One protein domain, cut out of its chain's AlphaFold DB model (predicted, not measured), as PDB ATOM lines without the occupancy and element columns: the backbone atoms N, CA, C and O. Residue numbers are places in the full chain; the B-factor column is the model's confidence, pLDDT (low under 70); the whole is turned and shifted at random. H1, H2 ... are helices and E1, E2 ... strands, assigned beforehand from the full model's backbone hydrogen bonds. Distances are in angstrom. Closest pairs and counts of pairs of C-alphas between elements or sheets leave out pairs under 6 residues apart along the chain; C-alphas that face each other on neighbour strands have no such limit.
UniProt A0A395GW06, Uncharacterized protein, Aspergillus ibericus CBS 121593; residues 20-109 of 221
ATOM      1  N   GLU A  20     -22.406   2.263 -13.959       55.69
ATOM      2  CA  GLU A  20     -21.972   2.234 -15.363       55.69
ATOM      3  C   GLU A  20     -20.917   1.131 -15.624       55.69
ATOM      4  O   GLU A  20     -20.679   0.752 -16.768       55.69
ATOM      5  N   ASN A  21     -20.369   0.533 -14.553       68.81
ATOM      6  CA  ASN A  21     -19.375  -0.534 -14.535       68.81
ATOM      7  C   ASN A  21     -19.868  -1.869 -13.924       68.81
ATOM      8  O   ASN A  21     -19.171  -2.457 -13.093       68.81
ATOM      9  N   GLN A  22     -21.044  -2.383 -14.309       80.19
ATOM     10  CA  GLN A  22     -21.450  -3.757 -13.957       80.19
ATOM     11  C   GLN A  22     -21.201  -4.751 -15.095       80.19
ATOM     12  O   GLN A  22     -21.674  -4.572 -16.217       80.19
ATOM     13  N   LYS A  23     -20.516  -5.858 -14.790       88.19
ATOM     14  CA  LYS A  23     -20.296  -6.986 -15.704       88.19
ATOM     15  C   LYS A  23     -20.946  -8.248 -15.151       88.19
ATOM     16  O   LYS A  23     -20.527  -8.746 -14.113       88.19
ATOM     17  N   LEU A  24     -21.914  -8.820 -15.865       87.94
ATOM     18  CA  LEU A  24     -22.471 -10.132 -15.522       87.94
ATOM     19  C   LEU A  24     -21.366 -11.203 -15.569       87.94
ATOM     20  O   LEU A  24     -20.708 -11.385 -16.594       87.94
ATOM     21  N   LEU A  25     -21.166 -11.906 -14.457       85.69
ATOM     22  CA  LEU A  25     -20.210 -13.006 -14.325       85.69
ATOM     23  C   LEU A  25     -20.871 -14.367 -14.527       85.69
ATOM     24  O   LEU A  25     -20.301 -15.237 -15.184       85.69
ATOM     25  N   LYS A  26     -22.052 -14.573 -13.931       86.25
ATOM     26  CA  LYS A  26     -22.731 -15.874 -13.927       86.25
ATOM     27  C   LYS A  26     -24.234 -15.719 -13.728       86.25
ATOM     28  O   LYS A  26     -24.671 -14.922 -12.907       86.25
ATOM     29  N   ILE A  27     -25.006 -16.555 -14.417       87.44
ATOM     30  CA  ILE A  27     -26.423 -16.788 -14.122       87.44
ATOM     31  C   ILE A  27     -26.519 -18.152 -13.437       87.44
ATOM     32  O   ILE A  27     -26.164 -19.177 -14.020       87.44
ATOM     33  N   GLY A  28     -26.917 -18.149 -12.170       83.94
ATOM     34  CA  GLY A  28     -27.215 -19.340 -11.385       83.94
ATOM     35  C   GLY A  28     -28.695 -19.713 -11.444       83.94
ATOM     36  O   GLY A  28     -29.497 -19.058 -12.108       83.94
ATOM     37  N   ILE A  29     -29.059 -20.770 -10.714       87.25
ATOM     38  CA  ILE A  29     -30.452 -21.231 -10.617       87.25
ATOM     39  C   ILE A  29     -31.333 -20.141  -9.983       87.25
ATOM     40  O   ILE A  29     -32.384 -19.827 -10.532       87.25
ATOM     41  N   PHE A  30     -30.864 -19.537  -8.883       87.00
ATOM     42  CA  PHE A  30     -31.630 -18.568  -8.084       87.00
ATOM     43  C   PHE A  30     -31.191 -17.114  -8.271       87.00
ATOM     44  O   PHE A  30     -31.960 -16.197  -7.998       87.00
ATOM     45  N   ALA A  31     -29.953 -16.885  -8.712       86.56
ATOM     46  CA  ALA A  31     -29.349 -15.560  -8.688       86.56
ATOM     47  C   ALA A  31     -28.484 -15.277  -9.913       86.56
ATOM     48  O   ALA A  31     -27.825 -16.164 -10.458       86.56
ATOM     49  N   GLU A  32     -28.443 -14.009 -10.292       88.38
ATOM     50  CA  GLU A  32     -27.464 -13.445 -11.208       88.38
ATOM     51  C   GLU A  32     -26.323 -12.821 -10.401       88.38
ATOM     52  O   GLU A  32     -26.543 -12.175  -9.375       88.38
ATOM     53  N   VAL A  33     -25.092 -13.045 -10.857       86.31
ATOM     54  CA  VAL A  33     -23.863 -12.600 -10.200       86.31
ATOM     55  C   VAL A  33     -23.153 -11.608 -11.105       86.31
ATOM     56  O   VAL A  33     -22.821 -11.939 -12.244       86.31
ATOM     57  N   TYR A  34     -22.869 -10.422 -10.588       84.69
ATOM     58  CA  TYR A  34     -22.259  -9.305 -11.297       84.69
ATOM     59  C   TYR A  34     -20.943  -8.904 -10.637       84.69
ATOM     60  O   TYR A  34     -20.825  -8.968  -9.423       84.69
ATOM     61  N   LEU A  35     -19.976  -8.444 -11.424       84.19
ATOM     62  CA  LEU A  35     -18.811  -7.701 -10.959       84.19
ATOM     63  C   LEU A  35     -19.109  -6.209 -11.104       84.19
ATOM     64  O   LEU A  35     -19.335  -5.743 -12.219       84.19
ATOM     65  N   VAL A  36     -19.107  -5.483  -9.999       81.12
ATOM     66  CA  VAL A  36     -19.340  -4.044  -9.890       81.12
ATOM     67  C   VAL A  36     -18.004  -3.366  -9.598       81.12
ATOM     68  O   VAL A  36     -17.252  -3.802  -8.720       81.12
ATOM     69  N   ASP A  37     -17.675  -2.346 -10.391       81.06
ATOM     70  CA  ASP A  37     -16.441  -1.552 -10.273       81.06
ATOM     71  C   ASP A  37     -15.149  -2.386 -10.270       81.06
ATOM     72  O   ASP A  37     -14.125  -2.001  -9.709       81.06
ATOM     73  N   GLY A  38     -15.192  -3.564 -10.901       78.50
ATOM     74  CA  GLY A  38     -14.048  -4.467 -11.023       78.50
ATOM     75  C   GLY A  38     -13.626  -5.161  -9.728       78.50
ATOM     76  O   GLY A  38     -12.656  -5.912  -9.764       78.50
ATOM     77  N   LYS A  39     -14.329  -4.940  -8.611       77.12
ATOM     78  CA  LYS A  39     -13.890  -5.425  -7.296       77.12
ATOM     79  C   LYS A  39     -14.996  -6.058  -6.451       77.12
ATOM     80  O   LYS A  39     -14.742  -7.000  -5.709       77.12
ATOM     81  N   ILE A  40     -16.230  -5.576  -6.594       79.88
ATOM     82  CA  ILE A  40     -17.373  -6.033  -5.802       79.88
ATOM     83  C   ILE A  40     -18.168  -7.070  -6.595       79.88
ATOM     84  O   ILE A  40     -18.483  -6.864  -7.757       79.88
ATOM     85  N   ILE A  41     -18.556  -8.169  -5.969       82.25
ATOM     86  CA  ILE A  41     -19.445  -9.184  -6.531       82.25
ATOM     87  C   ILE A  41     -20.867  -8.926  -6.042       82.25
ATOM     88  O   ILE A  41     -21.164  -9.202  -4.896       82.25
ATOM     89  N   SER A  42     -21.776  -8.457  -6.888       82.75
ATOM     90  CA  SER A  42     -23.194  -8.316  -6.538       82.75
ATOM     91  C   SER A  42     -23.973  -9.573  -6.905       82.75
ATOM     92  O   SER A  42     -23.951  -9.999  -8.058       82.75
ATOM     93  N   LYS A  43     -24.726 -10.131  -5.960       83.62
ATOM     94  CA  LYS A  43     -25.706 -11.198  -6.177       83.62
ATOM     95  C   LYS A  43     -27.117 -10.625  -6.101       83.62
ATOM     96  O   LYS A  43     -27.494  -9.983  -5.125       83.62
ATOM     97  N   ALA A  44     -27.904 -10.868  -7.141       83.88
ATOM     98  CA  ALA A  44     -29.297 -10.446  -7.219       83.88
ATOM     99  C   ALA A  44     -30.199 -11.648  -7.527       83.88
ATOM    100  O   ALA A  44     -29.801 -12.493  -8.332       83.88
ATOM    101  N   PRO A  45     -31.411 -11.735  -6.944       87.44
ATOM    102  CA  PRO A  45     -32.384 -12.750  -7.332       87.44
ATOM    103  C   PRO A  45     -32.647 -12.697  -8.836       87.44
ATOM    104  O   PRO A  45     -32.814 -11.618  -9.409       87.44
ATOM    105  N   ARG A  46     -32.723 -13.865  -9.474       86.31
ATOM    106  CA  ARG A  46     -32.956 -13.983 -10.921       86.31
ATOM    107  C   ARG A  46     -34.314 -13.409 -11.338       86.31
ATOM    108  O   ARG A  46     -34.483 -12.923 -12.455       86.31
ATOM    109  N   SER A  47     -35.300 -13.458 -10.448       85.81
ATOM    110  CA  SER A  47     -36.602 -12.833 -10.649       85.81
ATOM    111  C   SER A  47     -37.198 -12.351  -9.327       85.81
ATOM    112  O   SER A  47     -36.680 -12.622  -8.250       85.81
ATOM    113  N   GLY A  48     -38.326 -11.640  -9.406       84.00
ATOM    114  CA  GLY A  48     -39.097 -11.229  -8.229       84.00
ATOM    115  C   GLY A  48     -39.938 -12.348  -7.603       84.00
ATOM    116  O   GLY A  48     -40.839 -12.052  -6.823       84.00
ATOM    117  N   ARG A  49     -39.728 -13.610  -7.995       87.00
ATOM    118  CA  ARG A  49     -40.438 -14.752  -7.417       87.00
ATOM    119  C   ARG A  49     -39.787 -15.169  -6.108       87.00
ATOM    120  O   ARG A  49     -38.568 -15.168  -5.985       87.00
ATOM    121  N   GLU A  50     -40.615 -15.612  -5.173       88.31
ATOM    122  CA  GLU A  50     -40.172 -16.069  -3.855       88.31
ATOM    123  C   GLU A  50     -39.115 -17.186  -3.943       88.31
ATOM    124  O   GLU A  50     -38.146 -17.179  -3.192       88.31
ATOM    125  N   GLU A  51     -39.250 -18.085  -4.922       90.25
ATOM    126  CA  GLU A  51     -38.303 -19.178  -5.199       90.25
ATOM    127  C   GLU A  51     -36.877 -18.700  -5.530       90.25
ATOM    128  O   GLU A  51     -35.913 -19.382  -5.192       90.25
ATOM    129  N   ASP A  52     -36.733 -17.520  -6.142       86.56
ATOM    130  CA  ASP A  52     -35.435 -16.914  -6.462       86.56
ATOM    131  C   ASP A  52     -34.960 -15.973  -5.333       86.56
ATOM    132  O   ASP A  52     -33.760 -15.808  -5.117       86.56
ATOM    133  N   ILE A  53     -35.888 -15.360  -4.584       87.81
ATOM    134  CA  ILE A  53     -35.583 -14.408  -3.501       87.81
ATOM    135  C   ILE A  53     -35.111 -15.125  -2.231       87.81
ATOM    136  O   ILE A  53     -34.124 -14.704  -1.623       87.81
ATOM    137  N   GLN A  54     -35.793 -16.195  -1.808       90.81
ATOM    138  CA  GLN A  54     -35.503 -16.867  -0.536       90.81
ATOM    139  C   GLN A  54     -34.059 -17.368  -0.403       90.81
ATOM    140  O   GLN A  54     -33.484 -17.174   0.670       90.81
ATOM    141  N   PRO A  55     -33.438 -17.974  -1.434       90.62
ATOM    142  CA  PRO A  55     -32.045 -18.414  -1.354       90.62
ATOM    143  C   PRO A  55     -31.062 -17.253  -1.165       90.62
ATOM    144  O   PRO A  55     -30.108 -17.371  -0.400       90.62
ATOM    145  N   VAL A  56     -31.318 -16.108  -1.803       87.19
ATOM    146  CA  VAL A  56     -30.482 -14.902  -1.672       87.19
ATOM    147  C   VAL A  56     -30.606 -14.319  -0.258       87.19
ATOM    148  O   VAL A  56     -29.611 -14.143   0.437       87.19
ATOM    149  N   VAL A  57     -31.837 -14.155   0.242       88.06
ATOM    150  CA  VAL A  57     -32.086 -13.692   1.622       88.06
ATOM    151  C   VAL A  57     -31.474 -14.640   2.660       88.06
ATOM    152  O   VAL A  57     -30.914 -14.199   3.663       88.06
ATOM    153  N   ARG A  58     -31.563 -15.952   2.430       91.56
ATOM    154  CA  ARG A  58     -30.936 -16.970   3.279       91.56
ATOM    155  C   ARG A  58     -29.425 -16.799   3.349       91.56
ATOM    156  O   ARG A  58     -28.878 -16.843   4.446       91.56
ATOM    157  N   GLU A  59     -28.774 -16.608   2.207       89.44
ATOM    158  CA  GLU A  59     -27.334 -16.376   2.141       89.44
ATOM    159  C   GLU A  59     -26.947 -15.150   2.987       89.44
ATOM    160  O   GLU A  59     -26.094 -15.267   3.868       89.44
ATOM    161  N   ALA A  60     -27.648 -14.021   2.830       86.38
ATOM    162  CA  ALA A  60     -27.424 -12.808   3.624       86.38
ATOM    163  C   ALA A  60     -27.599 -13.023   5.143       86.38
ATOM    164  O   ALA A  60     -26.796 -12.545   5.956       86.38
ATOM    165  N   ASN A  61     -28.624 -13.780   5.549       90.19
ATOM    166  CA  ASN A  61     -28.850 -14.125   6.955       90.19
ATOM    167  C   ASN A  61     -27.702 -14.968   7.521       90.19
ATOM    168  O   ASN A  61     -27.280 -14.753   8.655       90.19
ATOM    169  N   ILE A  62     -27.171 -15.905   6.734       90.94
ATOM    170  CA  ILE A  62     -26.052 -16.748   7.157       90.94
ATOM    171  C   ILE A  62     -24.788 -15.916   7.348       90.94
ATOM    172  O   ILE A  62     -24.145 -16.057   8.384       90.94
ATOM    173  N   TYR A  63     -24.473 -14.990   6.441       89.06
ATOM    174  CA  TYR A  63     -23.357 -14.064   6.662       89.06
ATOM    175  C   TYR A  63     -23.530 -13.233   7.937       89.06
ATOM    176  O   TYR A  63     -22.571 -13.044   8.680       89.06
ATOM    177  N   THR A  64     -24.758 -12.803   8.240       88.81
ATOM    178  CA  THR A  64     -25.054 -12.075   9.486       88.81
ATOM    179  C   THR A  64     -24.786 -12.929  10.729       88.81
ATOM    180  O   THR A  64     -24.284 -12.421  11.728       88.81
ATOM    181  N   ILE A  65     -25.102 -14.226  10.675       91.38
ATOM    182  CA  ILE A  65     -24.869 -15.172  11.776       91.38
ATOM    183  C   ILE A  65     -23.376 -15.479  11.938       91.38
ATOM    184  O   ILE A  65     -22.881 -15.527  13.062       91.38
ATOM    185  N   LEU A  66     -22.673 -15.716  10.827       90.06
ATOM    186  CA  LEU A  66     -21.252 -16.071  10.822       90.06
ATOM    187  C   LEU A  66     -20.363 -14.892  11.233       90.06
ATOM    188  O   LEU A  66     -19.310 -15.104  11.835       90.06
ATOM    189  N   GLY A  67     -20.789 -13.665  10.924       88.25
ATOM    190  CA  GLY A  67     -19.986 -12.468  11.119       88.25
ATOM    191  C   GLY A  67     -18.723 -12.467  10.255       88.25
ATOM    192  O   GLY A  67     -18.590 -13.216   9.284       88.25
ATOM    193  N   ASN A  68     -17.772 -11.607  10.614       86.38
ATOM    194  CA  ASN A  68     -16.527 -11.472   9.868       86.38
ATOM    195  C   ASN A  68     -15.537 -12.574  10.256       86.38
ATOM    196  O   ASN A  68     -15.184 -12.729  11.425       86.38
ATOM    197  N   HIS A  69     -15.043 -13.297   9.253       86.69
ATOM    198  CA  HIS A  69     -14.042 -14.342   9.429       86.69
ATOM    199  C   HIS A  69     -13.043 -14.328   8.260       86.69
ATOM    200  O   HIS A  69     -13.466 -14.242   7.106       86.69
ATOM    201  N   PRO A  70     -11.726 -14.478   8.503       85.38
ATOM    202  CA  PRO A  70     -10.697 -14.341   7.463       85.38
ATOM    203  C   PRO A  70     -10.815 -15.359   6.316       85.38
ATOM    204  O   PRO A  70     -10.314 -15.127   5.223       85.38
ATOM    205  N   ARG A  71     -11.482 -16.497   6.548       84.75
ATOM    206  CA  ARG A  71     -11.703 -17.558   5.543       84.75
ATOM    207  C   ARG A  71     -13.137 -17.629   5.005       84.75
ATOM    208  O   ARG A  71     -13.459 -18.570   4.291       84.75
ATOM    209  N   ILE A  72     -14.001 -16.674   5.349       86.00
ATOM    210  CA  ILE A  72     -15.362 -16.548   4.798       86.00
ATOM    211  C   ILE A  72     -15.419 -15.241   4.009       86.00
ATOM    212  O   ILE A  72     -14.796 -14.258   4.409       86.00
ATOM    213  N   ALA A  73     -16.089 -15.232   2.858       83.81
ATOM    214  CA  ALA A  73     -16.267 -14.024   2.064       83.81
ATOM    215  C   ALA A  73     -16.983 -12.955   2.901       83.81
ATOM    216  O   ALA A  73     -17.912 -13.250   3.645       83.81
ATOM    217  N   GLU A  74     -16.536 -11.708   2.827       82.50
ATOM    218  CA  GLU A  74     -17.216 -10.634   3.546       82.50
ATOM    219  C   GLU A  74     -18.499 -10.252   2.803       82.50
ATOM    220  O   GLU A  74     -18.479 -10.085   1.582       82.50
ATOM    221  N   CYS A  75     -19.604 -10.122   3.541       81.06
ATOM    222  CA  CYS A  75     -20.852  -9.577   3.022       81.06
ATOM    223  C   CYS A  75     -20.954  -8.108   3.434       81.06
ATOM    224  O   CYS A  75     -21.142  -7.802   4.612       81.06
ATOM    225  N   LEU A  76     -20.827  -7.198   2.469       71.44
ATOM    226  CA  LEU A  76     -20.749  -5.757   2.750       71.44
ATOM    227  C   LEU A  76     -22.111  -5.132   3.096       71.44
ATOM    228  O   LEU A  76     -22.175  -4.045   3.668       71.44
ATOM    229  N   SER A  77     -23.212  -5.789   2.725       67.75
ATOM    230  CA  SER A  77     -24.563  -5.228   2.823       67.75
ATOM    231  C   SER A  77     -25.638  -6.297   3.058       67.75
ATOM    232  O   SER A  77     -26.539  -6.465   2.230       67.75
ATOM    233  N   PRO A  78     -25.609  -7.005   4.201       58.56
ATOM    234  CA  PRO A  78     -26.656  -7.966   4.531       58.56
ATOM    235  C   PRO A  78     -28.034  -7.278   4.507       58.56
ATOM    236  O   PRO A  78     -28.300  -6.348   5.270       58.56
ATOM    237  N   GLY A  79     -28.907  -7.697   3.581       54.12
ATOM    238  CA  GLY A  79     -30.264  -7.151   3.425       54.12
ATOM    239  C   GLY A  79     -30.435  -6.024   2.392       54.12
ATOM    240  O   GLY A  79     -31.550  -5.524   2.220       54.12
ATOM    241  N   ARG A  80     -29.383  -5.634   1.661       50.69
ATOM    242  CA  ARG A  80     -29.475  -4.778   0.463       50.69
ATOM    243  C   ARG A  80     -28.473  -5.275  -0.572       50.69
ATOM    244  O   ARG A  80     -27.296  -5.034  -0.371       50.69
ATOM    245  N   GLN A  81     -28.963  -5.888  -1.659       49.72
ATOM    246  CA  GLN A  81     -28.186  -6.341  -2.832       49.72
ATOM    247  C   GLN A  81     -26.833  -6.951  -2.435       49.72
ATOM    248  O   GLN A  81     -25.851  -6.237  -2.284       49.72
ATOM    249  N   ASP A  82     -26.802  -8.261  -2.207       50.22
ATOM    250  CA  ASP A  82     -25.685  -8.894  -1.511       50.22
ATOM    251  C   ASP A  82     -24.372  -8.731  -2.282       50.22
ATOM    252  O   ASP A  82     -24.210  -9.250  -3.388       50.22
ATOM    253  N   TYR A  83     -23.435  -8.001  -1.681       48.72
ATOM    254  CA  TYR A  83     -22.099  -7.786  -2.215       48.72
ATOM    255  C   TYR A  83     -21.087  -8.725  -1.532       48.72
ATOM    256  O   TYR A  83     -20.923  -8.667  -0.314       48.72
ATOM    257  N   PHE A  84     -20.392  -9.554  -2.311       53.44
ATOM    258  CA  PHE A  84     -19.226 -10.364  -1.934       53.44
ATOM    259  C   PHE A  84     -17.953  -9.745  -2.507       53.44
ATOM    260  O   PHE A  84     -18.026  -8.951  -3.438       53.44
ATOM    261  N   PHE A  85     -16.776 -10.093  -1.991       55.34
ATOM    262  CA  PHE A  85     -15.529  -9.495  -2.474       55.34
ATOM    263  C   PHE A  85     -14.422 -10.523  -2.712       55.34
ATOM    264  O   PHE A  85     -14.348 -11.552  -2.036       55.34
ATOM    265  N   VAL A  86     -13.591 -10.204  -3.708       48.66
ATOM    266  CA  VAL A  86     -12.387 -10.927  -4.132       48.66
ATOM    267  C   VAL A  86     -11.213 -10.401  -3.324       48.66
ATOM    268  O   VAL A  86     -11.015  -9.195  -3.259       48.66
ATOM    269  N   ASP A  87     -10.441 -11.274  -2.694       55.16
ATOM    270  CA  ASP A  87      -9.224 -10.834  -2.035       55.16
ATOM    271  C   ASP A  87      -8.070 -10.680  -3.036       55.16
ATOM    272  O   ASP A  87      -7.895 -11.480  -3.955       55.16
ATOM    273  N   ASP A  88      -7.271  -9.630  -2.861       60.38
ATOM    274  CA  ASP A  88      -6.110  -9.378  -3.721       60.38
ATOM    275  C   ASP A  88      -4.949 -10.355  -3.419       60.38
ATOM    276  O   ASP A  88      -4.029 -10.513  -4.220       60.38
ATOM    277  N   ASP A  89      -5.037 -11.073  -2.293       64.94
ATOM    278  CA  ASP A  89      -4.023 -12.002  -1.777       64.94
ATOM    279  C   ASP A  89      -4.218 -13.462  -2.235       64.94
ATOM    280  O   ASP A  89      -3.512 -14.361  -1.772       64.94
ATOM    281  N   PHE A  90      -5.168 -13.728  -3.142       61.94
ATOM    282  CA  PHE A  90      -5.491 -15.071  -3.647       61.94
ATOM    283  C   PHE A  90      -5.844 -16.104  -2.554       61.94
ATOM    284  O   PHE A  90      -5.658 -17.311  -2.759       61.94
ATOM    285  N   ASN A  91      -6.357 -15.692  -1.391       70.75
ATOM    286  CA  ASN A  91      -6.871 -16.645  -0.416       70.75
ATOM    287  C   ASN A  91      -8.221 -17.196  -0.862       70.75
ATOM    288  O   ASN A  91      -9.171 -16.505  -1.223       70.75
ATOM    289  N   VAL A  92      -8.358 -18.503  -0.697       73.75
ATOM    290  CA  VAL A  92      -9.662 -19.143  -0.804       73.75
ATOM    291  C   VAL A  92     -10.525 -18.709   0.384       73.75
ATOM    292  O   VAL A  92     -10.137 -18.881   1.546       73.75
ATOM    293  N   ARG A  93     -11.713 -18.174   0.083       82.56
ATOM    294  CA  ARG A  93     -12.753 -17.815   1.056       82.56
ATOM    295  C   ARG A  93     -14.030 -18.595   0.748       82.56
ATOM    296  O   ARG A  93     -14.436 -18.692  -0.408       82.56
ATOM    297  N   LEU A  94     -14.659 -19.156   1.779       85.25
ATOM    298  CA  LEU A  94     -15.954 -19.827   1.658       85.25
ATOM    299  C   LEU A  94     -17.062 -18.808   1.374       85.25
ATOM    300  O   LEU A  94     -17.068 -17.717   1.944       85.25
ATOM    301  N   GLY A  95     -18.014 -19.195   0.535       85.00
ATOM    302  CA  GLY A  95     -19.211 -18.422   0.225       85.00
ATOM    303  C   GLY A  95     -20.285 -19.312  -0.397       85.00
ATOM    304  O   GLY A  95     -20.176 -20.533  -0.342       85.00
ATOM    305  N   ASP A  96     -21.293 -18.699  -1.020       86.56
ATOM    306  CA  ASP A  96     -22.413 -19.393  -1.673       86.56
ATOM    307  C   ASP A  96     -23.331 -20.164  -0.706       86.56
ATOM    308  O   ASP A  96     -23.684 -21.319  -0.923       86.56
ATOM    309  N   PHE A  97     -23.766 -19.500   0.370       90.25
ATOM    310  CA  PHE A  97     -24.602 -20.107   1.418       90.25
ATOM    311  C   PHE A  97     -26.107 -20.166   1.084       90.25
ATOM    312  O   PHE A  97     -26.934 -20.422   1.960       90.25
ATOM    313  N   ASN A  98     -26.500 -19.936  -0.170       88.25
ATOM    314  CA  ASN A  98     -27.908 -19.789  -0.574       88.25
ATOM    315  C   ASN A  98     -28.782 -21.031  -0.344       88.25
ATOM    316  O   ASN A  98     -30.005 -20.924  -0.288       88.25
ATOM    317  N   SER A  99     -28.161 -22.198  -0.192       90.50
ATOM    318  CA  SER A  99     -28.837 -23.474   0.048       90.50
ATOM    319  C   SER A  99     -28.498 -24.064   1.414       90.50
ATOM    320  O   SER A  99     -29.038 -25.107   1.774       90.50
ATOM    321  N   SER A 100     -27.643 -23.400   2.194       91.75
ATOM    322  CA  SER A 100     -27.149 -23.903   3.472       91.75
ATOM    323  C   SER A 100     -28.226 -23.898   4.561       91.75
ATOM    324  O   SER A 100     -29.143 -23.069   4.595       91.75
ATOM    325  N   GLN A 101     -28.102 -24.844   5.487       92.81
ATOM    326  CA  GLN A 101     -28.902 -24.888   6.707       92.81
ATOM    327  C   GLN A 101     -28.413 -23.830   7.706       92.81
ATOM    328  O   GLN A 101     -27.215 -23.587   7.820       92.81
ATOM    329  N   TYR A 102     -29.334 -23.243   8.471       91.69
ATOM    330  CA  TYR A 102     -29.016 -22.403   9.632       91.69
ATOM    331  C   TYR A 102     -30.067 -22.612  10.739       91.69
ATOM    332  O   TYR A 102     -31.073 -23.284  10.491       91.69
ATOM    333  N   PRO A 103     -29.856 -22.129  11.980       90.69
ATOM    334  CA  PRO A 103     -30.733 -22.450  13.109       90.69
ATOM    335  C   PRO A 103     -32.213 -22.161  12.827       90.69
ATOM    336  O   PRO A 103     -32.581 -21.025  12.553       90.69
ATOM    337  N   GLY A 104     -33.059 -23.194  12.901       91.62
ATOM    338  CA  GLY A 104     -34.501 -23.099  12.636       91.62
ATOM    339  C   GLY A 104     -34.907 -23.176  11.158       91.62
ATOM    340  O   GLY A 104     -36.099 -23.188  10.866       91.62
ATOM    341  N   HIS A 105     -33.950 -23.267  10.230       91.56
ATOM    342  CA  HIS A 105     -34.207 -23.233   8.792       91.56
ATOM    343  C   HIS A 105     -33.439 -24.346   8.056       91.56
ATOM    344  O   HIS A 105     -32.223 -24.222   7.865       91.56
ATOM    345  N   PRO A 106     -34.121 -25.409   7.577       91.12
ATOM    346  CA  PRO A 106     -33.472 -26.492   6.835       91.12
ATOM    347  C   PRO A 106     -32.832 -25.983   5.539       91.12
ATOM    348  O   PRO A 106     -33.175 -24.896   5.058       91.12
ATOM    349  N   ALA A 107     -31.890 -26.757   4.996       90.94
ATOM    350  CA  ALA A 107     -31.259 -26.501   3.702       90.94
ATOM    351  C   ALA A 107     -32.304 -26.401   2.568       90.94
ATOM    352  O   ALA A 107     -33.360 -27.025   2.643       90.94
ATOM    353  N   LEU A 108     -32.016 -25.615   1.521       89.44
ATOM    354  CA  LEU A 108     -32.901 -25.457   0.346       89.44
ATOM    355  C   LEU A 108     -32.454 -26.265  -0.879       89.44
ATOM    356  O   LEU A 108     -33.102 -26.210  -1.921       89.44
ATOM    357  N   GLY A 109     -31.348 -26.996  -0.775       85.25
ATOM    358  CA  GLY A 109     -30.791 -27.766  -1.878       85.25
ATOM    359  C   GLY A 109     -30.141 -29.053  -1.396       85.25
ATOM    360  O   GLY A 109     -29.828 -29.203  -0.216       85.25
TER     361      GLY A 109
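Overview. This is residues 20 to 109 of the 221 residues of an uncharacterized protein of Aspergillus ibericus CBS 121593 (UniProt A0A395GW06). A strongly twisted sheet of four strands has one helix, H1, on one face, beside the strands; long stretches without named elements, residues 67 to 81 and 86 to 109, complete the body. The antiparallel order is E1, E2, E3, E4; H1 falls between E3 and E4 along the chain. The class is mixed, with 39 of 90 printed residues in named elements; the whole is compact, radius of gyration of the C-alphas 12.8 A, spanning 35 by 30 by 20 A.

Arrangement. Start with E1, residues 22 to 27, E2, 31 to 36, and E3, 40 to 45, a meander of two antiparallel hairpins; N 23 and O 35, and N 34 and O 42, are 2.8 A apart. Beside E3 find edge strand E4, residues 82 to 85, with N 41 and O 84 at 2.7 A. H1, residues 50 to 66, makes two layers with the sheet, at a height of 7.6 A over the sheet; 11 of 13 O i to N i+4 pairs are within hydrogen-bond range. Its closest C-alphas to E3 are Asp 52 and Pro 45, 5.2 A.

Along the chain. Find C-alpha 22 at (-21.450, -3.757, -13.957), where E1 begins. E1 to E4 measure 13.9, 15.3, 16.5 and 10.2 A; H1 runs 23.9 A to C-alpha 66 at (-21.252, -16.071, 10.822).

Size, cuts and confidence. The farthest C-alphas, Glu 20 and Gly 104, are 39.8 A apart. The printed part has no cut; H1 to E4 is a long link. Confidence is under 70 at residues 20 to 21 and 77 to 90.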